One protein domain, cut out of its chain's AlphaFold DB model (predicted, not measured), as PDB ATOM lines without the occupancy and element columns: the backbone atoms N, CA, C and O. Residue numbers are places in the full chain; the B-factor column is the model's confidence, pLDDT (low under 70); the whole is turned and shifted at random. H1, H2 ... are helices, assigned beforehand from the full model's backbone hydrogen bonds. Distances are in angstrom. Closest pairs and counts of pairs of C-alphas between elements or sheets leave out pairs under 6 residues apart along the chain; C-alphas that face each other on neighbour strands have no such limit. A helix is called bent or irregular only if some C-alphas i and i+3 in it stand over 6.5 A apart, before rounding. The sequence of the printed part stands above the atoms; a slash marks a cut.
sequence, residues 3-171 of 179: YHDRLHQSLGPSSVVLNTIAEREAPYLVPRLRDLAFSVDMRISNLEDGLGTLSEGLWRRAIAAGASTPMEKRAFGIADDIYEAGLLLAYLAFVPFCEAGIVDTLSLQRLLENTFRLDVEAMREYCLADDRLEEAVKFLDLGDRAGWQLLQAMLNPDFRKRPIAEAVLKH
ATOM      1  N   TYR A   3     -33.560  23.875  -3.080       93.38
ATOM      2  CA  TYR A   3     -34.378  23.732  -1.859       93.38
ATOM      3  C   TYR A   3     -35.749  23.071  -2.102       93.38
ATOM      4  O   TYR A   3     -36.339  22.497  -1.198       93.38
ATOM      5  N   HIS A   4     -36.254  23.136  -3.335       92.38
ATOM      6  CA  HIS A   4     -37.504  22.501  -3.755       92.38
ATOM      7  C   HIS A   4     -37.267  21.173  -4.487       92.38
ATOM      8  O   HIS A   4     -38.126  20.749  -5.258       92.38
ATOM      9  N   ASP A   5     -36.098  20.552  -4.298       91.56
ATOM     10  CA  ASP A   5     -35.695  19.309  -4.959       91.56
ATOM     11  C   ASP A   5     -35.757  19.383  -6.490       91.56
ATOM     12  O   ASP A   5     -36.110  18.420  -7.166       91.56
ATOM     13  N   ARG A   6     -35.407  20.545  -7.053       93.06
ATOM     14  CA  ARG A   6     -35.364  20.767  -8.503       93.06
ATOM     15  C   ARG A   6     -33.976  21.163  -8.975       93.06
ATOM     16  O   ARG A   6     -33.382  22.075  -8.396       93.06
ATOM     17  N   LEU A   7     -33.527  20.522 -10.049       94.62
ATOM     18  CA  LEU A   7     -32.355  20.906 -10.839       94.62
ATOM     19  C   LEU A   7     -32.775  21.724 -12.055       94.62
ATOM     20  O   LEU A   7     -33.896  21.559 -12.547       94.62
ATOM     21  N   HIS A   8     -31.882  22.578 -12.540       95.19
ATOM     22  CA  HIS A   8     -32.089  23.345 -13.763       95.19
ATOM     23  C   HIS A   8     -31.566  22.621 -15.012       95.19
ATOM     24  O   HIS A   8     -32.305  22.567 -15.993       95.19
ATOM     25  N   GLN A   9     -30.356  22.041 -14.963       92.31
ATOM     26  CA  GLN A   9     -29.745  21.206 -16.022       92.31
ATOM     27  C   GLN A   9     -29.393  21.905 -17.343       92.31
ATOM     28  O   GLN A   9     -29.207  21.242 -18.365       92.31
ATOM     29  N   SER A  10     -29.422  23.235 -17.363       92.44
ATOM     30  CA  SER A  10     -29.184  24.006 -18.587       92.44
ATOM     31  C   SER A  10     -28.961  25.487 -18.270       92.44
ATOM     32  O   SER A  10     -29.511  26.371 -18.931       92.44
ATOM     33  N   LEU A  11     -28.241  25.781 -17.187       94.38
ATOM     34  CA  LEU A  11     -27.927  27.160 -16.832       94.38
ATOM     35  C   LEU A  11     -26.941  27.742 -17.847       94.38
ATOM     36  O   LEU A  11     -25.912  27.166 -18.186       94.38
ATOM     37  N   GLY A  12     -27.279  28.928 -18.327       93.56
ATOM     38  CA  GLY A  12     -26.508  29.680 -19.304       93.56
ATOM     39  C   GLY A  12     -27.153  31.035 -19.590       93.56
ATOM     40  O   GLY A  12     -28.217  31.336 -19.041       93.56
ATOM     41  N   PRO A  13     -26.556  31.868 -20.457       92.44
ATOM     42  CA  PRO A  13     -27.030  33.236 -20.679       92.44
ATOM     43  C   PRO A  13     -28.506  33.306 -21.097       92.44
ATOM     44  O   PRO A  13     -29.266  34.108 -20.565       92.44
ATOM     45  N   SER A  14     -28.944  32.394 -21.970       91.94
ATOM     46  CA  SER A  14     -30.336  32.315 -22.442       91.94
ATOM     47  C   SER A  14     -31.338  31.884 -21.363       91.94
ATOM     48  O   SER A  14     -32.522  32.200 -21.467       91.94
ATOM     49  N   SER A  15     -30.869  31.207 -20.309       94.00
ATOM     50  CA  SER A  15     -31.707  30.744 -19.194       94.00
ATOM     51  C   SER A  15     -32.034  31.845 -18.176       94.00
ATOM     52  O   SER A  15     -32.793  31.603 -17.239       94.00
ATOM     53  N   VAL A  16     -31.501  33.062 -18.353       94.44
ATOM     54  CA  VAL A  16     -31.748  34.215 -17.479       94.44
ATOM     55  C   VAL A  16     -32.538  35.282 -18.232       94.44
ATOM     56  O   VAL A  16     -32.173  35.698 -19.328       94.44
ATOM     57  N   VAL A  17     -33.622  35.766 -17.627       94.56
ATOM     58  CA  VAL A  17     -34.408  36.899 -18.132       94.56
ATOM     59  C   VAL A  17     -34.315  38.057 -17.170       94.56
ATOM     60  O   VAL A  17     -34.441  37.884 -15.957       94.56
ATOM     61  N   LEU A  18     -34.159  39.243 -17.741       93.62
ATOM     62  CA  LEU A  18     -34.205  40.509 -17.033       93.62
ATOM     63  C   LEU A  18     -35.543  41.195 -17.314       93.62
ATOM     64  O   LEU A  18     -36.083  41.116 -18.417       93.62
ATOM     65  N   ASN A  19     -36.083  41.877 -16.310       94.75
ATOM     66  CA  ASN A  19     -37.294  42.690 -16.438       94.75
ATOM     67  C   ASN A  19     -37.093  43.942 -17.309       94.75
ATOM     68  O   ASN A  19     -38.075  44.498 -17.792       94.75
ATOM     69  N   THR A  20     -35.853  44.393 -17.489       91.94
ATOM     70  CA  THR A  20     -35.497  45.578 -18.273       91.94
ATOM     71  C   THR A  20     -34.069  45.451 -18.803       91.94
ATOM     72  O   THR A  20     -33.254  44.730 -18.232       91.94
ATOM     73  N   ILE A  21     -33.782  46.144 -19.903       90.06
ATOM     74  CA  ILE A  21     -32.431  46.315 -20.471       90.06
ATOM     75  C   ILE A  21     -31.975  47.780 -20.414       90.06
ATOM     76  O   ILE A  21     -30.916  48.126 -20.929       90.06
ATOM     77  N   ALA A  22     -32.792  48.665 -19.837       92.69
ATOM     78  CA  ALA A  22     -32.465  50.076 -19.738       92.69
ATOM     79  C   ALA A  22     -31.427  50.288 -18.628       92.69
ATOM     80  O   ALA A  22     -31.724  50.067 -17.457       92.69
ATOM     81  N   GLU A  23     -30.237  50.781 -18.977       87.88
ATOM     82  CA  GLU A  23     -29.138  51.001 -18.018       87.88
ATOM     83  C   GLU A  23     -29.548  51.877 -16.826       87.88
ATOM     84  O   GLU A  23     -29.200  51.592 -15.683       87.88
ATOM     85  N   ARG A  24     -30.374  52.906 -17.061       93.38
ATOM     86  CA  ARG A  24     -30.909  53.780 -15.999       93.38
ATOM     87  C   ARG A  24     -31.773  53.045 -14.964       93.38
ATOM     88  O   ARG A  24     -32.008  53.570 -13.882       93.38
ATOM     89  N   GLU A  25     -32.280  51.863 -15.307       93.19
ATOM     90  CA  GLU A  25     -33.096  51.008 -14.443       93.19
ATOM     91  C   GLU A  25     -32.281  49.852 -13.842       93.19
ATOM     92  O   GLU A  25     -32.857  49.012 -13.151       93.19
ATOM     93  N   ALA A  26     -30.953  49.817 -14.038       88.19
ATOM     94  CA  ALA A  26     -30.073  48.778 -13.498       88.19
ATOM     95  C   ALA A  26     -30.265  48.505 -11.988       88.19
ATOM     96  O   ALA A  26     -30.307  47.332 -11.612       88.19
ATOM     97  N   PRO A  27     -30.481  49.514 -11.112       91.12
ATOM     98  CA  PRO A  27     -30.763  49.273  -9.691       91.12
ATOM     99  C   PRO A  27     -32.055  48.482  -9.407       91.12
ATOM    100  O   PRO A  27     -32.232  47.982  -8.300       91.12
ATOM    101  N   TYR A  28     -32.959  48.375 -10.385       91.88
ATOM    102  CA  TYR A  28     -34.246  47.677 -10.289       91.88
ATOM    103  C   TYR A  28     -34.275  46.374 -11.101       91.88
ATOM    104  O   TYR A  28     -35.355  45.850 -11.402       91.88
ATOM    105  N   LEU A  29     -33.106  45.852 -11.488       92.69
ATOM    106  CA  LEU A  29     -33.005  44.578 -12.190       92.69
ATOM    107  C   LEU A  29     -33.465  43.424 -11.296       92.69
ATOM    108  O   LEU A  29     -32.984  43.224 -10.183       92.69
ATOM    109  N   VAL A  30     -34.386  42.626 -11.828       94.62
ATOM    110  CA  VAL A  30     -34.893  41.404 -11.208       94.62
ATOM    111  C   VAL A  30     -34.609  40.242 -12.158       94.62
ATOM    112  O   VAL A  30     -35.424  39.974 -13.050       94.62
ATOM    113  N   PRO A  31     -33.467  39.546 -12.000       92.75
ATOM    114  CA  PRO A  31     -33.162  38.374 -12.804       92.75
ATOM    115  C   PRO A  31     -34.084  37.209 -12.434       92.75
ATOM    116  O   PRO A  31     -34.364  36.953 -11.258       92.75
ATOM    117  N   ARG A  32     -34.559  36.478 -13.445       95.19
ATOM    118  CA  ARG A  32     -35.359  35.257 -13.278       95.19
ATOM    119  C   ARG A  32     -34.811  34.138 -14.147       95.19
ATOM    120  O   ARG A  32     -34.432  34.375 -15.288       95.19
ATOM    121  N   LEU A  33     -34.828  32.920 -13.612       94.56
ATOM    122  CA  LEU A  33     -34.513  31.718 -14.379       94.56
ATOM    123  C   LEU A  33     -35.703  31.317 -15.261       94.56
ATOM    124  O   LEU A  33     -36.861  31.442 -14.847       94.56
ATOM    125  N   ARG A  34     -35.408  30.818 -16.460       94.12
ATOM    126  CA  ARG A  34     -36.364  30.272 -17.436       94.12
ATOM    127  C   ARG A  34     -35.842  28.959 -18.023       94.12
ATOM    128  O   ARG A  34     -34.875  28.414 -17.530       94.12
ATOM    129  N   ASP A  35     -36.488  28.454 -19.071       89.62
ATOM    130  CA  ASP A  35     -36.046  27.261 -19.813       89.62
ATOM    131  C   ASP A  35     -35.984  25.981 -18.961       89.62
ATOM    132  O   ASP A  35     -35.108  25.134 -19.085       89.62
ATOM    133  N   LEU A  36     -37.022  25.786 -18.143       90.50
ATOM    134  CA  LEU A  36     -37.181  24.634 -17.247       90.50
ATOM    135  C   LEU A  36     -37.541  23.316 -17.962       90.50
ATOM    136  O   LEU A  36     -37.947  22.359 -17.306       90.50
ATOM    137  N   ALA A  37     -37.409  23.247 -19.290       87.31
ATOM    138  CA  ALA A  37     -37.734  22.057 -20.083       87.31
ATOM    139  C   ALA A  37     -36.865  20.843 -19.710       87.31
ATOM    140  O   ALA A  37     -37.324  19.707 -19.807       87.31
ATOM    141  N   PHE A  38     -35.639  21.089 -19.239       86.12
ATOM    142  CA  PHE A  38     -34.710  20.064 -18.758       86.12
ATOM    143  C   PHE A  38     -34.709  19.917 -17.230       86.12
ATOM    144  O   PHE A  38     -33.895  19.176 -16.688       86.12
ATOM    145  N   SER A  39     -35.616  20.593 -16.516       90.94
ATOM    146  CA  SER A  39     -35.629  20.554 -15.054       90.94
ATOM    147  C   SER A  39     -35.958  19.156 -14.530       90.94
ATOM    148  O   SER A  39     -36.970  18.552 -14.893       90.94
ATOM    149  N   VAL A  40     -35.127  18.666 -13.609       89.44
ATOM    150  CA  VAL A  40     -35.248  17.326 -13.022       89.44
ATOM    151  C   VAL A  40     -35.707  17.422 -11.569       89.44
ATOM    152  O   VAL A  40     -35.243  18.276 -10.812       89.44
ATOM    153  N   ASP A  41     -36.640  16.548 -11.185       88.12
ATOM    154  CA  ASP A  41     -37.062  16.343  -9.796       88.12
ATOM    155  C   ASP A  41     -36.100  15.365  -9.098       88.12
ATOM    156  O   ASP A  41     -35.835  14.275  -9.604       88.12
ATOM    157  N   MET A  42     -35.565  15.769  -7.946       85.38
ATOM    158  CA  MET A  42     -34.563  15.031  -7.169       85.38
ATOM    159  C   MET A  42     -35.134  14.259  -5.975       85.38
ATOM    160  O   MET A  42     -34.367  13.799  -5.124       85.38
ATOM    161  N   ARG A  43     -36.458  14.136  -5.848       82.88
ATOM    162  CA  ARG A  43     -37.049  13.298  -4.798       82.88
ATOM    163  C   ARG A  43     -36.555  11.861  -4.950       82.88
ATOM    164  O   ARG A  43     -36.472  11.340  -6.058       82.88
ATOM    165  N   ILE A  44     -36.251  11.222  -3.822       71.19
ATOM    166  CA  ILE A  44     -35.620   9.892  -3.767       71.19
ATOM    167  C   ILE A  44     -36.408   8.855  -4.578       71.19
ATOM    168  O   ILE A  44     -35.805   8.107  -5.338       71.19
ATOM    169  N   SER A  45     -37.742   8.895  -4.522       68.06
ATOM    170  CA  SER A  45     -38.610   8.018  -5.319       68.06
ATOM    171  C   SER A  45     -38.332   8.103  -6.827       68.06
ATOM    172  O   SER A  45     -38.280   7.085  -7.503       68.06
ATOM    173  N   ASN A  46     -38.061   9.300  -7.357       66.94
ATOM    174  CA  ASN A  46     -37.768   9.510  -8.780       66.94
ATOM    175  C   ASN A  46     -36.339   9.090  -9.167       66.94
ATOM    176  O   ASN A  46     -36.050   8.869 -10.342       66.94
ATOM    177  N   LEU A  47     -35.429   9.008  -8.192       67.75
ATOM    178  CA  LEU A  47     -34.052   8.545  -8.391       67.75
ATOM    179  C   LEU A  47     -33.957   7.010  -8.408       67.75
ATOM    180  O   LEU A  47     -33.011   6.474  -8.992       67.75
ATOM    181  N   GLU A  48     -34.920   6.328  -7.781       65.94
ATOM    182  CA  GLU A  48     -35.013   4.866  -7.684       65.94
ATOM    183  C   GLU A  48     -35.813   4.240  -8.842       65.94
ATOM    184  O   GLU A  48     -35.354   3.252  -9.414       65.94
ATOM    185  N   ASP A  49     -36.935   4.845  -9.259       59.31
ATOM    186  CA  ASP A  49     -37.901   4.256 -10.216       59.31
ATOM    187  C   ASP A  49     -37.490   4.276 -11.703       59.31
ATOM    188  O   ASP A  49     -38.260   3.897 -12.583       59.31
ATOM    189  N   GLY A  50     -36.256   4.668 -12.012       55.16
ATOM    190  CA  GLY A  50     -35.764   4.677 -13.386       55.16
ATOM    191  C   GLY A  50     -36.167   5.934 -14.163       55.16
ATOM    192  O   GLY A  50     -37.234   6.040 -14.754       55.16
ATOM    193  N   LEU A  51     -35.223   6.873 -14.199       55.94
ATOM    194  CA  LEU A  51     -34.810   7.652 -15.368       55.94
ATOM    195  C   LEU A  51     -35.866   7.943 -16.447       55.94
ATOM    196  O   LEU A  51     -35.943   7.262 -17.468       55.94
ATOM    197  N   GLY A  52     -36.581   9.060 -16.303       59.88
ATOM    198  CA  GLY A  52     -37.204   9.701 -17.463       59.88
ATOM    199  C   GLY A  52     -36.148  10.013 -18.537       59.88
ATOM    200  O   GLY A  52     -35.020  10.395 -18.207       59.88
ATOM    201  N   THR A  53     -36.518   9.882 -19.814       64.06
ATOM    202  CA  THR A  53     -35.619   9.975 -20.988       64.06
ATOM    203  C   THR A  53     -34.740  11.232 -21.017       64.06
ATOM    204  O   THR A  53     -33.596  11.174 -21.454       64.06
ATOM    205  N   LEU A  54     -35.234  12.364 -20.500       63.94
ATOM    206  CA  LEU A  54     -34.504  13.640 -20.464       63.94
ATOM    207  C   LEU A  54     -33.386  13.689 -19.404       63.94
ATOM    208  O   LEU A  54     -32.434  14.447 -19.554       63.94
ATOM    209  N   SER A  55     -33.469  12.866 -18.352       77.00
ATOM    210  CA  SER A  55     -32.498  12.832 -17.241       77.00
ATOM    211  C   SER A  55     -31.405  11.765 -17.401       77.00
ATOM    212  O   SER A  55     -30.472  11.696 -16.601       77.00
ATOM    213  N   GLU A  56     -31.480  10.944 -18.454       82.56
ATOM    214  CA  GLU A  56     -30.552   9.829 -18.676       82.56
ATOM    215  C   GLU A  56     -29.108  10.291 -18.857       82.56
ATOM    216  O   GLU A  56     -28.188   9.718 -18.267       82.56
ATOM    217  N   GLY A  57     -28.909  11.376 -19.609       86.12
ATOM    218  CA  GLY A  57     -27.590  11.974 -19.796       86.12
ATOM    219  C   GLY A  57     -26.956  12.409 -18.474       86.12
ATOM    220  O   GLY A  57     -25.784  12.115 -18.234       86.12
ATOM    221  N   LEU A  58     -27.737  13.045 -17.595       89.62
ATOM    222  CA  LEU A  58     -27.284  13.489 -16.277       89.62
ATOM    223  C   LEU A  58     -26.828  12.314 -15.415       89.62
ATOM    224  O   LEU A  58     -25.700  12.310 -14.922       89.62
ATOM    225  N   TRP A  59     -27.673  11.294 -15.239       89.38
ATOM    226  CA  TRP A  59     -27.316  10.187 -14.347       89.38
ATOM    227  C   TRP A  59     -26.226   9.290 -14.929       89.38
ATOM    228  O   TRP A  59     -25.458   8.712 -14.161       89.38
ATOM    229  N   ARG A  60     -26.074   9.231 -16.259       90.25
ATOM    230  CA  ARG A  60     -24.907   8.597 -16.884       90.25
ATOM    231  C   ARG A  60     -23.613   9.330 -16.518       90.25
ATOM    232  O   ARG A  60     -22.646   8.668 -16.143       90.25
ATOM    233  N   ARG A  61     -23.599  10.672 -16.567       92.12
ATOM    234  CA  ARG A  61     -22.451  11.473 -16.097       92.12
ATOM    235  C   ARG A  61     -22.200  11.279 -14.601       92.12
ATOM    236  O   ARG A  61     -21.053  11.100 -14.209       92.12
ATOM    237  N   ALA A  62     -23.259  11.232 -13.791       93.12
ATOM    238  CA  ALA A  62     -23.152  10.990 -12.353       93.12
ATOM    239  C   ALA A  62     -22.452   9.654 -12.055       93.12
ATOM    240  O   ALA A  62     -21.461   9.618 -11.327       93.12
ATOM    241  N   ILE A  63     -22.906   8.565 -12.685       92.56
ATOM    242  CA  ILE A  63     -22.307   7.233 -12.524       92.56
ATOM    243  C   ILE A  63     -20.845   7.235 -12.986       92.56
ATOM    244  O   ILE A  63     -19.988   6.703 -12.281       92.56
ATOM    245  N   ALA A  64     -20.538   7.876 -14.120       93.69
ATOM    246  CA  ALA A  64     -19.166   8.004 -14.614       93.69
ATOM    247  C   ALA A  64     -18.251   8.788 -13.651       93.69
ATOM    248  O   ALA A  64     -17.067   8.481 -13.545       93.69
ATOM    249  N   ALA A  65     -18.801   9.749 -12.901       94.00
ATOM    250  CA  ALA A  65     -18.106  10.482 -11.838       94.00
ATOM    251  C   ALA A  65     -18.060   9.727 -10.485       94.00
ATOM    252  O   ALA A  65     -17.592  10.260  -9.468       94.00
ATOM    253  N   GLY A  66     -18.551   8.484 -10.449       93.88
ATOM    254  CA  GLY A  66     -18.579   7.634  -9.260       93.88
ATOM    255  C   GLY A  66     -19.720   7.944  -8.288       93.88
ATOM    256  O   GLY A  66     -19.599   7.626  -7.110       93.88
ATOM    257  N   ALA A  67     -20.797   8.591  -8.743       93.81
ATOM    258  CA  ALA A  67     -22.022   8.784  -7.968       93.81
ATOM    259  C   ALA A  67     -23.019   7.654  -8.270       93.81
ATOM    260  O   ALA A  67     -23.721   7.668  -9.285       93.81
ATOM    261  N   SER A  68     -23.060   6.654  -7.392       86.38
ATOM    262  CA  SER A  68     -23.803   5.406  -7.616       86.38
ATOM    263  C   SER A  68     -25.093   5.323  -6.800       86.38
ATOM    264  O   SER A  68     -26.096   4.794  -7.286       86.38
ATOM    265  N   THR A  69     -25.102   5.903  -5.600       89.94
ATOM    266  CA  THR A  69     -26.273   5.924  -4.714       89.94
ATOM    267  C   THR A  69     -27.232   7.076  -5.058       89.94
ATOM    268  O   THR A  69     -26.803   8.084  -5.627       89.94
ATOM    269  N   PRO A  70     -28.525   6.997  -4.687       88.94
ATOM    270  CA  PRO A  70     -29.469   8.103  -4.890       88.94
ATOM    271  C   PRO A  70     -28.997   9.426  -4.268       88.94
ATOM    272  O   PRO A  70     -29.127  10.485  -4.880       88.94
ATOM    273  N   MET A  71     -28.384   9.370  -3.080       90.56
ATOM    274  CA  MET A  71     -27.845  10.556  -2.408       90.56
ATOM    275  C   MET A  71     -26.655  11.161  -3.160       90.56
ATOM    276  O   MET A  71     -26.591  12.380  -3.318       90.56
ATOM    277  N   GLU A  72     -25.741  10.330  -3.665       92.69
ATOM    278  CA  GLU A  72     -24.613  10.805  -4.471       92.69
ATOM    279  C   GLU A  72     -25.080  11.387  -5.806       92.69
ATOM    280  O   GLU A  72     -24.560  12.416  -6.227       92.69
ATOM    281  N   LYS A  73     -26.081  10.780  -6.457       91.88
ATOM    282  CA  LYS A  73     -26.679  11.317  -7.689       91.88
ATOM    283  C   LYS A  73     -27.322  12.681  -7.445       91.88
ATOM    284  O   LYS A  73     -27.114  13.598  -8.233       91.88
ATOM    285  N   ARG A  74     -28.034  12.849  -6.324       92.75
ATOM    286  CA  ARG A  74     -28.574  14.152  -5.905       92.75
ATOM    287  C   ARG A  74     -27.461  15.184  -5.709       92.75
ATOM    288  O   ARG A  74     -27.563  16.290  -6.231       92.75
ATOM    289  N   ALA A  75     -26.393  14.819  -4.996       95.00
ATOM    290  CA  ALA A  75     -25.242  15.697  -4.793       95.00
ATOM    291  C   ALA A  75     -24.559  16.063  -6.122       95.00
ATOM    292  O   ALA A  75     -24.232  17.227  -6.337       95.00
ATOM    293  N   PHE A  76     -24.410  15.092  -7.029       96.25
ATOM    294  CA  PHE A  76     -23.881  15.309  -8.372       96.25
ATOM    295  C   PHE A  76     -24.733  16.304  -9.156       96.25
ATOM    296  O   PHE A  76     -24.195  17.271  -9.672       96.25
ATOM    297  N   GLY A  77     -26.054  16.115  -9.203       95.19
ATOM    298  CA  GLY A  77     -26.948  17.011  -9.936       95.19
ATOM    299  C   GLY A  77     -26.890  18.456  -9.435       95.19
ATOM    300  O   GLY A  77     -26.816  19.381 -10.239       95.19
ATOM    301  N   ILE A  78     -26.848  18.657  -8.112       96.81
ATOM    302  CA  ILE A  78     -26.673  19.992  -7.514       96.81
ATOM    303  C   ILE A  78     -25.325  20.589  -7.933       96.81
ATOM    304  O   ILE A  78     -25.261  21.748  -8.333       96.81
ATOM    305  N   ALA A  79     -24.255  19.800  -7.860       98.00
ATOM    306  CA  ALA A  79     -22.913  20.223  -8.242       98.00
ATOM    307  C   ALA A  79     -22.763  20.475  -9.759       98.00
ATOM    308  O   ALA A  79     -21.887  21.241 -10.163       98.00
ATOM    309  N   ASP A  80     -23.591  19.847 -10.595       96.94
ATOM    310  CA  ASP A  80     -23.651  20.063 -12.046       96.94
ATOM    311  C   ASP A  80     -24.298  21.421 -12.363       96.94
ATOM    312  O   ASP A  80     -23.701  22.231 -13.064       96.94
ATOM    313  N   ASP A  81     -25.435  21.751 -11.732       97.50
ATOM    314  CA  ASP A  81     -26.039  23.091 -11.842       97.50
ATOM    315  C   ASP A  81     -25.065  24.192 -11.362       97.50
ATOM    316  O   ASP A  81     -25.011  25.282 -11.928       97.50
ATOM    317  N   ILE A  82     -24.279  23.933 -10.309       98.50
ATOM    318  CA  ILE A  82     -23.282  24.897  -9.806       98.50
ATOM    319  C   ILE A  82     -22.130  25.085 -10.794       98.50
ATOM    320  O   ILE A  82     -21.629  26.197 -10.939       98.50
ATOM    321  N   TYR A  83     -21.731  24.026 -11.493       98.00
ATOM    322  CA  TYR A  83     -20.731  24.121 -12.548       98.00
ATOM    323  C   TYR A  83     -21.221  24.991 -13.709       98.00
ATOM    324  O   TYR A  83     -20.527  25.925 -14.109       98.00
ATOM    325  N   GLU A  84     -22.449  24.763 -14.180       96.81
ATOM    326  CA  GLU A  84     -23.070  25.597 -15.215       96.81
ATOM    327  C   GLU A  84     -23.223  27.058 -14.757       96.81
ATOM    328  O   GLU A  84     -22.940  27.990 -15.513       96.81
ATOM    329  N   ALA A  85     -23.586  27.286 -13.490       97.56
ATOM    330  CA  ALA A  85     -23.605  28.626 -12.903       97.56
ATOM    331  C   ALA A  85     -22.207  29.276 -12.866       97.56
ATOM    332  O   ALA A  85     -22.099  30.494 -13.005       97.56
ATOM    333  N   GLY A  86     -21.141  28.487 -12.706       97.62
ATOM    334  CA  GLY A  86     -19.756  28.956 -12.777       97.62
ATOM    335  C   GLY A  86     -19.377  29.398 -14.191       97.62
ATOM    336  O   GLY A  86     -18.786  30.463 -14.364       97.62
ATOM    337  N   LEU A  87     -19.790  28.640 -15.210       97.00
ATOM    338  CA  LEU A  87     -19.627  29.039 -16.613       97.00
ATOM    339  C   LEU A  87     -20.425  30.311 -16.935       97.00
ATOM    340  O   LEU A  87     -19.920  31.197 -17.623       97.00
ATOM    341  N   LEU A  88     -21.643  30.439 -16.398       96.25
ATOM    342  CA  LEU A  88     -22.446  31.656 -16.520       96.25
ATOM    343  C   LEU A  88     -21.771  32.857 -15.841       96.25
ATOM    344  O   LEU A  88     -21.761  33.945 -16.410       96.25
ATOM    345  N   LEU A  89     -21.178  32.675 -14.658       96.56
ATOM    346  CA  LEU A  89     -20.415  33.731 -13.991       96.56
ATOM    347  C   LEU A  89     -19.220  34.173 -14.843       96.56
ATOM    348  O   LEU A  89     -19.014  35.372 -15.024       96.56
ATOM    349  N   ALA A  90     -18.472  33.220 -15.405       96.62
ATOM    350  CA  ALA A  90     -17.370  33.529 -16.308       96.62
ATOM    351  C   ALA A  90     -17.872  34.307 -17.536       96.62
ATOM    352  O   ALA A  90     -17.294  35.330 -17.894       96.62
ATOM    353  N   TYR A  91     -18.989  33.890 -18.139       95.50
ATOM    354  CA  TYR A  91     -19.613  34.613 -19.249       95.50
ATOM    355  C   TYR A  91     -19.957  36.062 -18.871       95.50
ATOM    356  O   TYR A  91     -19.614  36.986 -19.606       95.50
ATOM    357  N   LEU A  92     -20.589  36.268 -17.711       94.12
ATOM    358  CA  LEU A  92     -20.976  37.593 -17.215       94.12
ATOM    359  C   LEU A  92     -19.775  38.477 -16.849       94.12
ATOM    360  O   LEU A  92     -19.927  39.691 -16.796       94.12
ATOM    361  N   ALA A  93     -18.602  37.894 -16.604       95.19
ATOM    362  CA  ALA A  93     -17.368  38.635 -16.362       95.19
ATOM    363  C   ALA A  93     -16.601  38.944 -17.656       95.19
ATOM    364  O   ALA A  93     -16.028  40.015 -17.780       95.19
ATOM    365  N   PHE A  94     -16.574  38.037 -18.631       95.44
ATOM    366  CA  PHE A  94     -15.771  38.234 -19.840       95.44
ATOM    367  C   PHE A  94     -16.523  38.975 -20.944       95.44
ATOM    368  O   PHE A  94     -15.997  39.917 -21.522       95.44
ATOM    369  N   VAL A  95     -17.768  38.601 -21.237       92.56
ATOM    370  CA  VAL A  95     -18.489  39.180 -22.381       92.56
ATOM    371  C   VAL A  95     -18.731  40.693 -22.266       92.56
ATOM    372  O   VAL A  95     -18.541  41.370 -23.274       92.56
ATOM    373  N   PRO A  96     -19.124  41.261 -21.108       90.31
ATOM    374  CA  PRO A  96     -19.350  42.704 -21.020       90.31
ATOM    375  C   PRO A  96     -18.079  43.533 -20.786       90.31
ATOM    376  O   PRO A  96     -18.100  44.724 -21.083       90.31
ATOM    377  N   PHE A  97     -17.002  42.949 -20.246       91.19
ATOM    378  CA  PHE A  97     -15.770  43.688 -19.925       91.19
ATOM    379  C   PHE A  97     -14.683  43.571 -21.003       91.19
ATOM    380  O   PHE A  97     -13.771  44.393 -21.029       91.19
ATOM    381  N   CYS A  98     -14.758  42.584 -21.895       89.81
ATOM    382  CA  CYS A  98     -13.828  42.452 -23.014       89.81
ATOM    383  C   CYS A  98     -14.287  43.243 -24.245       89.81
ATOM    384  O   CYS A  98     -15.463  43.574 -24.405       89.81
ATOM    385  N   GLU A  99     -13.352  43.497 -25.164       84.75
ATOM    386  CA  GLU A  99     -13.679  44.071 -26.471       84.75
ATOM    387  C   GLU A  99     -14.708  43.194 -27.217       84.75
ATOM    388  O   GLU A  99     -14.646  41.957 -27.216       84.75
ATOM    389  N   ALA A 100     -15.688  43.843 -27.852       84.19
ATOM    390  CA  ALA A 100     -16.796  43.159 -28.506       84.19
ATOM    391  C   ALA A 100     -16.303  42.194 -29.599       84.19
ATOM    392  O   ALA A 100     -15.561  42.572 -30.502       84.19
ATOM    393  N   GLY A 101     -16.765  40.943 -29.539       82.81
ATOM    394  CA  GLY A 101     -16.410  39.903 -30.510       82.81
ATOM    395  C   GLY A 101     -15.118  39.140 -30.204       82.81
ATOM    396  O   GLY A 101     -14.793  38.218 -30.949       82.81
ATOM    397  N   ILE A 102     -14.406  39.463 -29.116       86.69
ATOM    398  CA  ILE A 102     -13.234  38.688 -28.673       86.69
ATOM    399  C   ILE A 102     -13.651  37.396 -27.964       86.69
ATOM    400  O   ILE A 102     -13.070  36.336 -28.203       86.69
ATOM    401  N   VAL A 103     -14.666  37.478 -27.100       88.62
ATOM    402  CA  VAL A 103     -15.148  36.347 -26.303       88.62
ATOM    403  C   VAL A 103     -16.633  36.113 -26.559       88.62
ATOM    404  O   VAL A 103     -17.444  37.032 -26.480       88.62
ATOM    405  N   ASP A 104     -16.985  34.859 -26.829       89.12
ATOM    406  CA  ASP A 104     -18.354  34.360 -26.835       89.12
ATOM    407  C   ASP A 104     -18.468  33.161 -25.878       89.12
ATOM    408  O   ASP A 104     -17.473  32.671 -25.335       89.12
ATOM    409  N   THR A 105     -19.691  32.682 -25.640       86.94
ATOM    410  CA  THR A 105     -19.944  31.564 -24.718       86.94
ATOM    411  C   THR A 105     -19.122  30.320 -25.063       86.94
ATOM    412  O   THR A 105     -18.568  29.678 -24.170       86.94
ATOM    413  N   LEU A 106     -19.033  29.969 -26.349       90.56
ATOM    414  CA  LEU A 106     -18.358  28.755 -26.798       90.56
ATOM    415  C   LEU A 106     -16.838  28.911 -26.726       90.56
ATOM    416  O   LEU A 106     -16.148  27.962 -26.346       90.56
ATOM    417  N   SER A 107     -16.303  30.081 -27.082       92.25
ATOM    418  CA  SER A 107     -14.866  30.346 -26.992       92.25
ATOM    419  C   SER A 107     -14.393  30.321 -25.537       92.25
ATOM    420  O   SER A 107     -13.399  29.651 -25.242       92.25
ATOM    421  N   LEU A 108     -15.156  30.924 -24.620       92.56
ATOM    422  CA  LEU A 108     -14.858  30.919 -23.188       92.56
ATOM    423  C   LEU A 108     -14.923  29.512 -22.592       92.56
ATOM    424  O   LEU A 108     -14.007  29.094 -21.883       92.56
ATOM    425  N   GLN A 109     -15.971  28.752 -22.921       93.69
ATOM    426  CA  GLN A 109     -16.104  27.375 -22.454       93.69
ATOM    427  C   GLN A 109     -14.951  26.501 -22.967       93.69
ATOM    428  O   GLN A 109     -14.359  25.752 -22.198       93.69
ATOM    429  N   ARG A 110     -14.556  26.635 -24.241       94.75
ATOM    430  CA  ARG A 110     -13.394  25.911 -24.787       94.75
ATOM    431  C   ARG A 110     -12.092  26.308 -24.098       94.75
ATOM    432  O   ARG A 110     -11.256  25.437 -23.867       94.75
ATOM    433  N   LEU A 111     -11.913  27.589 -23.789       94.12
ATOM    434  CA  LEU A 111     -10.728  28.079 -23.094       94.12
ATOM    435  C   LEU A 111     -10.610  27.425 -21.707       94.12
ATOM    436  O   LEU A 111      -9.576  26.837 -21.393       94.12
ATOM    437  N   LEU A 112     -11.699  27.442 -20.936       94.31
ATOM    438  CA  LEU A 112     -11.780  26.824 -19.612       94.31
ATOM    439  C   LEU A 112     -11.627  25.299 -19.668       94.31
ATOM    440  O   LEU A 112     -10.751  24.739 -19.014       94.31
ATOM    441  N   GLU A 113     -12.461  24.615 -20.447       94.94
ATOM    442  CA  GLU A 113     -12.592  23.153 -20.403       94.94
ATOM    443  C   GLU A 113     -11.507  22.424 -21.199       94.94
ATOM    444  O   GLU A 113     -10.995  21.398 -20.751       94.94
ATOM    445  N   ASN A 114     -11.136  22.938 -22.375       95.75
ATOM    446  CA  ASN A 114     -10.251  22.226 -23.301       95.75
ATOM    447  C   ASN A 114      -8.807  22.718 -23.220       95.75
ATOM    448  O   ASN A 114      -7.890  21.897 -23.146       95.75
ATOM    449  N   THR A 115      -8.603  24.037 -23.247       96.62
ATOM    450  CA  THR A 115      -7.255  24.622 -23.259       96.62
ATOM    451  C   THR A 115      -6.604  24.508 -21.888       96.62
ATOM    452  O   THR A 115      -5.543  23.896 -21.770       96.62
ATOM    453  N   PHE A 116      -7.255  25.039 -20.851       97.00
ATOM    454  CA  PHE A 116      -6.706  25.047 -19.493       97.00
ATOM    455  C   PHE A 116      -7.169  23.876 -18.634       97.00
ATOM    456  O   PHE A 116      -6.632  23.671 -17.552       97.00
ATOM    457  N   ARG A 117      -8.132  23.070 -19.103       96.62
ATOM    458  CA  ARG A 117      -8.637  21.894 -18.370       96.62
ATOM    459  C   ARG A 117      -9.047  22.237 -16.935       96.62
ATOM    460  O   ARG A 117      -8.754  21.494 -16.000       96.62
ATOM    461  N   LEU A 118      -9.738  23.368 -16.795       96.19
ATOM    462  CA  LEU A 118     -10.229  23.939 -15.541       96.19
ATOM    463  C   LEU A 118      -9.118  24.441 -14.597       96.19
ATOM    464  O   LEU A 118      -9.388  24.719 -13.427       96.19
ATOM    465  N   ASP A 119      -7.889  24.618 -15.094       97.12
ATOM    466  CA  ASP A 119      -6.844  25.377 -14.404       97.12
ATOM    467  C   ASP A 119      -7.121  26.885 -14.514       97.12
ATOM    468  O   ASP A 119      -6.736  27.573 -15.462       97.12
ATOM    469  N   VAL A 120      -7.864  27.381 -13.529       96.69
ATOM    470  CA  VAL A 120      -8.336  28.770 -13.473       96.69
ATOM    471  C   VAL A 120      -7.187  29.757 -13.240       96.69
ATOM    472  O   VAL A 120      -7.258  30.877 -13.740       96.69
ATOM    473  N   GLU A 121      -6.117  29.363 -12.540       95.81
ATOM    474  CA  GLU A 121      -4.965  30.255 -12.329       95.81
ATOM    475  C   GLU A 121      -4.156  30.395 -13.623       95.81
ATOM    476  O   GLU A 121      -3.852  31.515 -14.032       95.81
ATOM    477  N   ALA A 122      -3.903  29.287 -14.329       97.19
ATOM    478  CA  ALA A 122      -3.241  29.338 -15.634       97.19
ATOM    479  C   ALA A 122      -4.052  30.154 -16.660       97.19
ATOM    480  O   ALA A 122      -3.486  30.933 -17.430       97.19
ATOM    481  N   MET A 123      -5.385  30.027 -16.643       96.19
ATOM    482  CA  MET A 123      -6.257  30.868 -17.468       96.19
ATOM    483  C   MET A 123      -6.128  32.349 -17.096       96.19
ATOM    484  O   MET A 123      -6.036  33.188 -17.990       96.19
ATOM    485  N   ARG A 124      -6.115  32.683 -15.800       97.00
ATOM    486  CA  ARG A 124      -5.955  34.065 -15.335       97.00
ATOM    487  C   ARG A 124      -4.650  34.674 -15.847       97.00
ATOM    488  O   ARG A 124      -4.680  35.789 -16.360       97.00
ATOM    489  N   GLU A 125      -3.530  33.962 -15.728       96.75
ATOM    490  CA  GLU A 125      -2.228  34.428 -16.232       96.75
ATOM    491  C   GLU A 125      -2.253  34.673 -17.745       96.75
ATOM    492  O   GLU A 125      -1.758  35.697 -18.213       96.75
ATOM    493  N   TYR A 126      -2.887  33.773 -18.501       95.75
ATOM    494  CA  TYR A 126      -3.075  33.943 -19.939       95.75
ATOM    495  C   TYR A 126      -3.923  35.174 -20.276       95.75
ATOM    496  O   TYR A 126      -3.532  35.967 -21.129       95.75
ATOM    497  N   CYS A 127      -5.061  35.357 -19.603       95.12
ATOM    498  CA  CYS A 127      -5.938  36.502 -19.839       95.12
ATOM    499  C   CYS A 127      -5.283  37.826 -19.431       95.12
ATOM    500  O   CYS A 127      -5.515  38.835 -20.082       95.12
ATOM    501  N   LEU A 128      -4.445  37.829 -18.392       95.38
ATOM    502  CA  LEU A 128      -3.708  39.019 -17.961       95.38
ATOM    503  C   LEU A 128      -2.650  39.457 -18.987       95.38
ATOM    504  O   LEU A 128      -2.289  40.627 -19.028       95.38
ATOM    505  N   ALA A 129      -2.150  38.529 -19.805       95.81
ATOM    506  CA  ALA A 129      -1.177  38.818 -20.854       95.81
ATOM    507  C   ALA A 129      -1.806  39.367 -22.153       95.81
ATOM    508  O   ALA A 129      -1.067  39.702 -23.080       95.81
ATOM    509  N   ASP A 130      -3.137  39.434 -22.246       93.75
ATOM    510  CA  ASP A 130      -3.869  39.968 -23.396       93.75
ATOM    511  C   ASP A 130      -4.663  41.212 -22.976       93.75
ATOM    512  O   ASP A 130      -5.685  41.108 -22.298       93.75
ATOM    513  N   ASP A 131      -4.216  42.389 -23.422       92.69
ATOM    514  CA  ASP A 131      -4.815  43.688 -23.077       92.69
ATOM    515  C   ASP A 131      -6.331  43.750 -23.361       92.69
ATOM    516  O   ASP A 131      -7.071  44.471 -22.693       92.69
ATOM    517  N   ARG A 132      -6.835  42.957 -24.317       92.88
ATOM    518  CA  ARG A 132      -8.268  42.910 -24.672       92.88
ATOM    519  C   ARG A 132      -9.130  42.206 -23.622       92.88
ATOM    520  O   ARG A 132     -10.359  42.311 -23.662       92.88
ATOM    521  N   LEU A 133      -8.499  41.452 -22.723       93.88
ATOM    522  CA  LEU A 133      -9.132  40.682 -21.652       93.88
ATOM    523  C   LEU A 133      -8.867  41.286 -20.264       93.88
ATOM    524  O   LEU A 133      -9.475  40.850 -19.286       93.88
ATOM    525  N   GLU A 134      -7.993  42.292 -20.175       94.00
ATOM    526  CA  GLU A 134      -7.473  42.831 -18.917       94.00
ATOM    527  C   GLU A 134      -8.584  43.328 -17.974       94.00
ATOM    528  O   GLU A 134      -8.551  43.051 -16.776       94.00
ATOM    529  N   GLU A 135      -9.611  44.006 -18.495       95.25
ATOM    530  CA  GLU A 135     -10.708  44.543 -17.674       95.25
ATOM    531  C   GLU A 135     -11.543  43.443 -16.997       95.25
ATOM    532  O   GLU A 135     -11.925  43.578 -15.832       95.25
ATOM    533  N   ALA A 136     -11.756  42.306 -17.669       96.00
ATOM    534  CA  ALA A 136     -12.408  41.148 -17.058       96.00
ATOM    535  C   ALA A 136     -11.542  40.552 -15.934       96.00
ATOM    536  O   ALA A 136     -12.059  40.167 -14.879       96.00
ATOM    537  N   VAL A 137     -10.216  40.522 -16.125       96.50
ATOM    538  CA  VAL A 137      -9.267  40.069 -15.098       96.50
ATOM    539  C   VAL A 137      -9.290  41.000 -13.889       96.50
ATOM    540  O   VAL A 137      -9.424  40.508 -12.767       96.50
ATOM    541  N   LYS A 138      -9.245  42.323 -14.103       95.88
ATOM    542  CA  LYS A 138      -9.340  43.342 -13.042       95.88
ATOM    543  C   LYS A 138     -10.624  43.194 -12.228       95.88
ATOM    544  O   LYS A 138     -10.579  43.254 -11.001       95.88
ATOM    545  N   PHE A 139     -11.754  42.954 -12.892       95.75
ATOM    546  CA  PHE A 139     -13.032  42.724 -12.222       95.75
ATOM    547  C   PHE A 139     -13.006  41.474 -11.326       95.75
ATOM    548  O   PHE A 139     -13.412  41.529 -10.164       95.75
ATOM    549  N   LEU A 140     -12.489  40.350 -11.828       96.94
ATOM    550  CA  LEU A 140     -12.380  39.107 -11.052       96.94
ATOM    551  C   LEU A 140     -11.287  39.161  -9.964       96.94
ATOM    552  O   LEU A 140     -11.343  38.397  -8.993       96.94
ATOM    553  N   ASP A 141     -10.320  40.071 -10.101       96.19
ATOM    554  CA  ASP A 141      -9.267  40.347  -9.121       96.19
ATOM    555  C   ASP A 141      -9.741  41.149  -7.901       96.19
ATOM    556  O   ASP A 141      -9.040  41.166  -6.881       96.19
ATOM    557  N   LEU A 142     -10.928  41.766  -7.964       94.75
ATOM    558  CA  LEU A 142     -11.500  42.514  -6.844       94.75
ATOM    559  C   LEU A 142     -11.524  41.677  -5.559       94.75
ATOM    560  O   LEU A 142     -11.860  40.487  -5.553       94.75
ATOM    561  N   GLY A 143     -11.154  42.325  -4.452       91.19
ATOM    562  CA  GLY A 143     -11.071  41.698  -3.137       91.19
ATOM    563  C   GLY A 143     -10.088  40.537  -3.071       91.19
ATOM    564  O   GLY A 143     -10.440  39.467  -2.576       91.19
ATOM    565  N   ASP A 144      -8.868  40.757  -3.559       93.56
ATOM    566  CA  ASP A 144      -7.775  39.780  -3.531       93.56
ATOM    567  C   ASP A 144      -8.134  38.484  -4.278       93.56
ATOM    568  O   ASP A 144      -8.134  37.386  -3.713       93.56
ATOM    569  N   ARG A 145      -8.494  38.627  -5.562       95.94
ATOM    570  CA  ARG A 145      -8.828  37.517  -6.477       95.94
ATOM    571  C   ARG A 145     -10.077  36.733  -6.080       95.94
ATOM    572  O   ARG A 145     -10.177  35.530  -6.332       95.94
ATOM    573  N   ALA A 146     -11.053  37.391  -5.453       96.75
ATOM    574  CA  ALA A 146     -12.257  36.717  -4.984       96.75
ATOM    575  C   ALA A 146     -13.096  36.119  -6.128       96.75
ATOM    576  O   ALA A 146     -13.660  35.038  -5.958       96.75
ATOM    577  N   GLY A 147     -13.174  36.781  -7.285       97.38
ATOM    578  CA  GLY A 147     -13.907  36.259  -8.444       97.38
ATOM    579  C   GLY A 147     -13.280  34.971  -8.976       97.38
ATOM    580  O   GLY A 147     -13.973  33.975  -9.184       97.38
ATOM    581  N   TRP A 148     -11.951  34.953  -9.091       97.81
ATOM    582  CA  TRP A 148     -11.185  33.780  -9.521       97.81
ATOM    583  C   TRP A 148     -11.306  32.595  -8.564       97.81
ATOM    584  O   TRP A 148     -11.533  31.469  -9.001       97.81
ATOM    585  N   GLN A 149     -11.225  32.843  -7.257       97.50
ATOM    586  CA  GLN A 149     -11.411  31.800  -6.243       97.50
ATOM    587  C   GLN A 149     -12.820  31.201  -6.288       97.50
ATOM    588  O   GLN A 149     -12.980  29.985  -6.161       97.50
ATOM    589  N   LEU A 150     -13.841  32.039  -6.506       98.25
ATOM    590  CA  LEU A 150     -15.212  31.564  -6.666       98.25
ATOM    591  C   LEU A 150     -15.355  30.693  -7.918       98.25
ATOM    592  O   LEU A 150     -15.897  29.590  -7.828       98.25
ATOM    593  N   LEU A 151     -14.828  31.149  -9.059       98.06
ATOM    594  CA  LEU A 151     -14.819  30.372 -10.301       98.06
ATOM    595  C   LEU A 151     -14.101  29.032 -10.120       98.06
ATOM    596  O   LEU A 151     -14.646  27.998 -10.497       98.06
ATOM    597  N   GLN A 152     -12.937  29.018  -9.471       98.00
ATOM    598  CA  GLN A 152     -12.193  27.792  -9.186       98.00
ATOM    599  C   GLN A 152     -12.976  26.812  -8.301       98.00
ATOM    600  O   GLN A 152     -12.926  25.600  -8.520       98.00
ATOM    601  N   ALA A 153     -13.726  27.317  -7.320       98.31
ATOM    602  CA  ALA A 153     -14.578  26.483  -6.480       98.31
ATOM    603  C   ALA A 153     -15.765  25.897  -7.266       98.31
ATOM    604  O   ALA A 153     -16.046  24.701  -7.159       98.31
ATOM    605  N   MET A 154     -16.454  26.713  -8.069       98.56
ATOM    606  CA  MET A 154     -17.629  26.292  -8.847       98.56
ATOM    607  C   MET A 154     -17.265  25.347  -9.998       98.56
ATOM    608  O   MET A 154     -18.000  24.398 -10.271       98.56
ATOM    609  N   LEU A 155     -16.107  25.559 -10.629       97.94
ATOM    610  CA  LEU A 155     -15.611  24.778 -11.763       97.94
ATOM    611  C   LEU A 155     -14.702  23.612 -11.347       97.94
ATOM    612  O   LEU A 155     -14.012  23.041 -12.186       97.94
ATOM    613  N   ASN A 156     -14.687  23.232 -10.065       97.69
ATOM    614  CA  ASN A 156     -13.810  22.164  -9.595       97.69
ATOM    615  C   ASN A 156     -14.059  20.854 -10.384       97.69
ATOM    616  O   ASN A 156     -15.220  20.441 -10.509       97.69
ATOM    617  N   PRO A 157     -13.021  20.164 -10.894       95.12
ATOM    618  CA  PRO A 157     -13.202  18.900 -11.613       95.12
ATOM    619  C   PRO A 157     -13.872  17.814 -10.763       95.12
ATOM    620  O   PRO A 157     -14.639  17.003 -11.281       95.12
ATOM    621  N   ASP A 158     -13.616  17.808  -9.452       96.31
ATOM    622  CA  ASP A 158     -14.302  16.920  -8.516       96.31
ATOM    623  C   ASP A 158     -15.599  17.577  -8.044       96.31
ATOM    624  O   ASP A 158     -15.590  18.522  -7.250       96.31
ATOM    625  N   PHE A 159     -16.734  17.050  -8.507       97.00
ATOM    626  CA  PHE A 159     -18.057  17.577  -8.163       97.00
ATOM    627  C   PHE A 159     -18.299  17.633  -6.646       97.00
ATOM    628  O   PHE A 159     -19.045  18.486  -6.176       97.00
ATOM    629  N   ARG A 160     -17.643  16.762  -5.864       97.12
ATOM    630  CA  ARG A 160     -17.777  16.712  -4.397       97.12
ATOM    631  C   ARG A 160     -17.173  17.933  -3.709       97.12
ATOM    632  O   ARG A 160     -17.517  18.217  -2.566       97.12
ATOM    633  N   LYS A 161     -16.266  18.637  -4.390       97.81
ATOM    634  CA  LYS A 161     -15.605  19.851  -3.893       97.81
ATOM    635  C   LYS A 161     -16.319  21.131  -4.316       97.81
ATOM    636  O   LYS A 161     -15.943  22.202  -3.844       97.81
ATOM    637  N   ARG A 162     -17.322  21.041  -5.195       98.38
ATOM    638  CA  ARG A 162     -18.090  22.211  -5.625       98.38
ATOM    639  C   ARG A 162     -19.000  22.685  -4.486       98.38
ATOM    640  O   ARG A 162     -19.573  21.857  -3.774       98.38
ATOM    641  N   PRO A 163     -19.147  24.006  -4.296       98.25
ATOM    642  CA  PRO A 163     -20.028  24.549  -3.272       98.25
ATOM    643  C   PRO A 163     -21.499  24.294  -3.617       98.25
ATOM    644  O   PRO A 163     -21.864  24.105  -4.770       98.25
ATOM    645  N   ILE A 164     -22.372  24.361  -2.613       97.69
ATOM    646  CA  ILE A 164     -23.818  24.492  -2.842       97.69
ATOM    647  C   ILE A 164     -24.188  25.961  -3.092       97.69
ATOM    648  O   ILE A 164     -23.446  26.863  -2.701       97.69
ATOM    649  N   ALA A 165     -25.371  26.214  -3.658       97.12
ATOM    650  CA  ALA A 165     -25.837  27.570  -3.977       97.12
ATOM    651  C   ALA A 165     -25.775  28.537  -2.777       97.12
ATOM    652  O   ALA A 165     -25.332  29.670  -2.913       97.12
ATOM    653  N   GLU A 166     -26.140  28.071  -1.579       96.88
ATOM    654  CA  GLU A 166     -26.072  28.865  -0.342       96.88
ATOM    655  C   GLU A 166     -24.641  29.322  -0.003       96.88
ATOM    656  O   GLU A 166     -24.434  30.433   0.479       96.88
ATOM    657  N   ALA A 167     -23.641  28.472  -0.254       97.25
ATOM    658  CA  ALA A 167     -22.239  28.808  -0.025       97.25
ATOM    659  C   ALA A 167     -21.716  29.785  -1.089       97.25
ATOM    660  O   ALA A 167     -20.965  30.697  -0.750       97.25
ATOM    661  N   VAL A 168     -22.167  29.649  -2.344       97.69
ATOM    662  CA  VAL A 168     -21.882  30.617  -3.418       97.69
ATOM    663  C   VAL A 168     -22.410  32.003  -3.045       97.69
ATOM    664  O   VAL A 168     -21.657  32.970  -3.098       97.69
ATOM    665  N   LEU A 169     -23.662  32.108  -2.584       95.31
ATOM    666  CA  LEU A 169     -24.273  33.388  -2.195       95.31
ATOM    667  C   LEU A 169     -23.542  34.091  -1.043       95.31
ATOM    668  O   LEU A 169     -23.560  35.315  -0.962       95.31
ATOM    669  N   LYS A 170     -22.892  33.327  -0.159       95.62
ATOM    670  CA  LYS A 170     -22.104  33.853   0.968       95.62
ATOM    671  C   LYS A 170     -20.651  34.144   0.608       95.62
ATOM    672  O   LYS A 170     -19.911  34.651   1.450       95.62
ATOM    673  N   HIS A 171     -20.218  33.809  -0.605       96.44
ATOM    674  CA  HIS A 171     -18.854  34.063  -1.034       96.44
ATOM    675  C   HIS A 171     -18.577  35.572  -1.059       96.44
ATOM    676  O   HIS A 171     -19.413  36.351  -1.517       96.44
TER     677      HIS A 171
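Overview. This is residues 3 to 171 of the 179 residues of the protein "Protein kinase domain-containing protein" of Populus alba (UniProt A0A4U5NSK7). One long helix, H4, runs through the core of the domain, with H2 and H3 at its beginning, and with H5, H6 and the bent helix H7 clustered round its second half. H8 lies near H4 and the second arm of H7, while residues 14 to 41 make a long loop that goes away from the helices and folds back, H1 at its turn. The printed part has 169 residues with eight named helices, H1 to H8 in chain order, and no named strand; the class is all helix. It is compact, with a radius of gyration of the C-alphas of 17.2 A and spans of 52 by 37 by 29 A.

Arrangement. H4, residues 70 to 94, is the hub, touching four other helices. With residues 70 to 73 alone it touches H2, residues 44 to 48; the closest C-alphas, of Leu 47 and Pro 70, are 5.8 A apart. H3, residues 53 to 64, touches it about perpendicular, at 84 degrees, closest at the C-alphas of Ala 62 and Lys 73, 5.9 A apart; H3 touches H4 with residues 58 to 63 alone, and H4 touches H3 with residues 73 to 77 alone. H5, residues 105 to 115, touches residues 87 to 91 of H4 alone, at a steep tilt of 66 degrees, closest at the C-alphas of Tyr 91 and Thr 105, 6.3 A. H7, residues 134 to 154, was assigned as one helix by its hydrogen bonds but is bent, C-alphas 144 and 147 being 8.6 A apart; its arms are H7a, residues 134 to 144, and H7b, residues 147 to 154. H7b touches residues 82 to 90 of H4 alone at a shallow tilt of 24 degrees, opposite ways, closest at the C-alphas of Gly 86 and Met 154, 5.2 A. H6, residues 120 to 128, touches H7b at a shallow tilt of 31 degrees, closest at the C-alphas of Val 120 and Gln 152, 5.8 A. H8, residues 165 to 169, is close to but not clearly touching H4, with the C-alphas of Ile 82 and Ala 165 6.9 A apart. H1, residues 23 to 28, is apart from the other helices. Every O i to N i+4 pair is within hydrogen-bond range in H2, H4, H5, H6, H7b and H8; the counts are 6 of 8 in H3, 5 of 7 in H7a and 0 of 2 in H1, where 2 of 3 O i to N i+3 pairs are within range.

Along the chain. H4 is 36.3 A long, from C-alpha 70 at (-29.469, 8.103, -4.890) to C-alpha 94 at (-15.771, 38.234, -19.840). H3 measures 17.8 A, H7a 15.7 A and H5 14.5 A. H1 begins at C-alpha 23, (-29.138, 51.001, -18.018). H1, H3 and H7a are irregular, with C-alphas 24 and 27 7.8 A, 54 and 57 7.1 A, and 140 and 143 8.4 A apart.

Size, cuts and confidence. The two C-alphas farthest apart, of Asp 49 and Asp 131, are 53.1 A apart. The printed part has no cut, and the link from H1 to H2, 15 residues, is long. Residues 6 to 7 pair with 40 to 41, and 16 to 17 with 32 to 33, both antiparallel. Mean pLDDT of the printed part is 91.7, with residues 45 to 54 under 70.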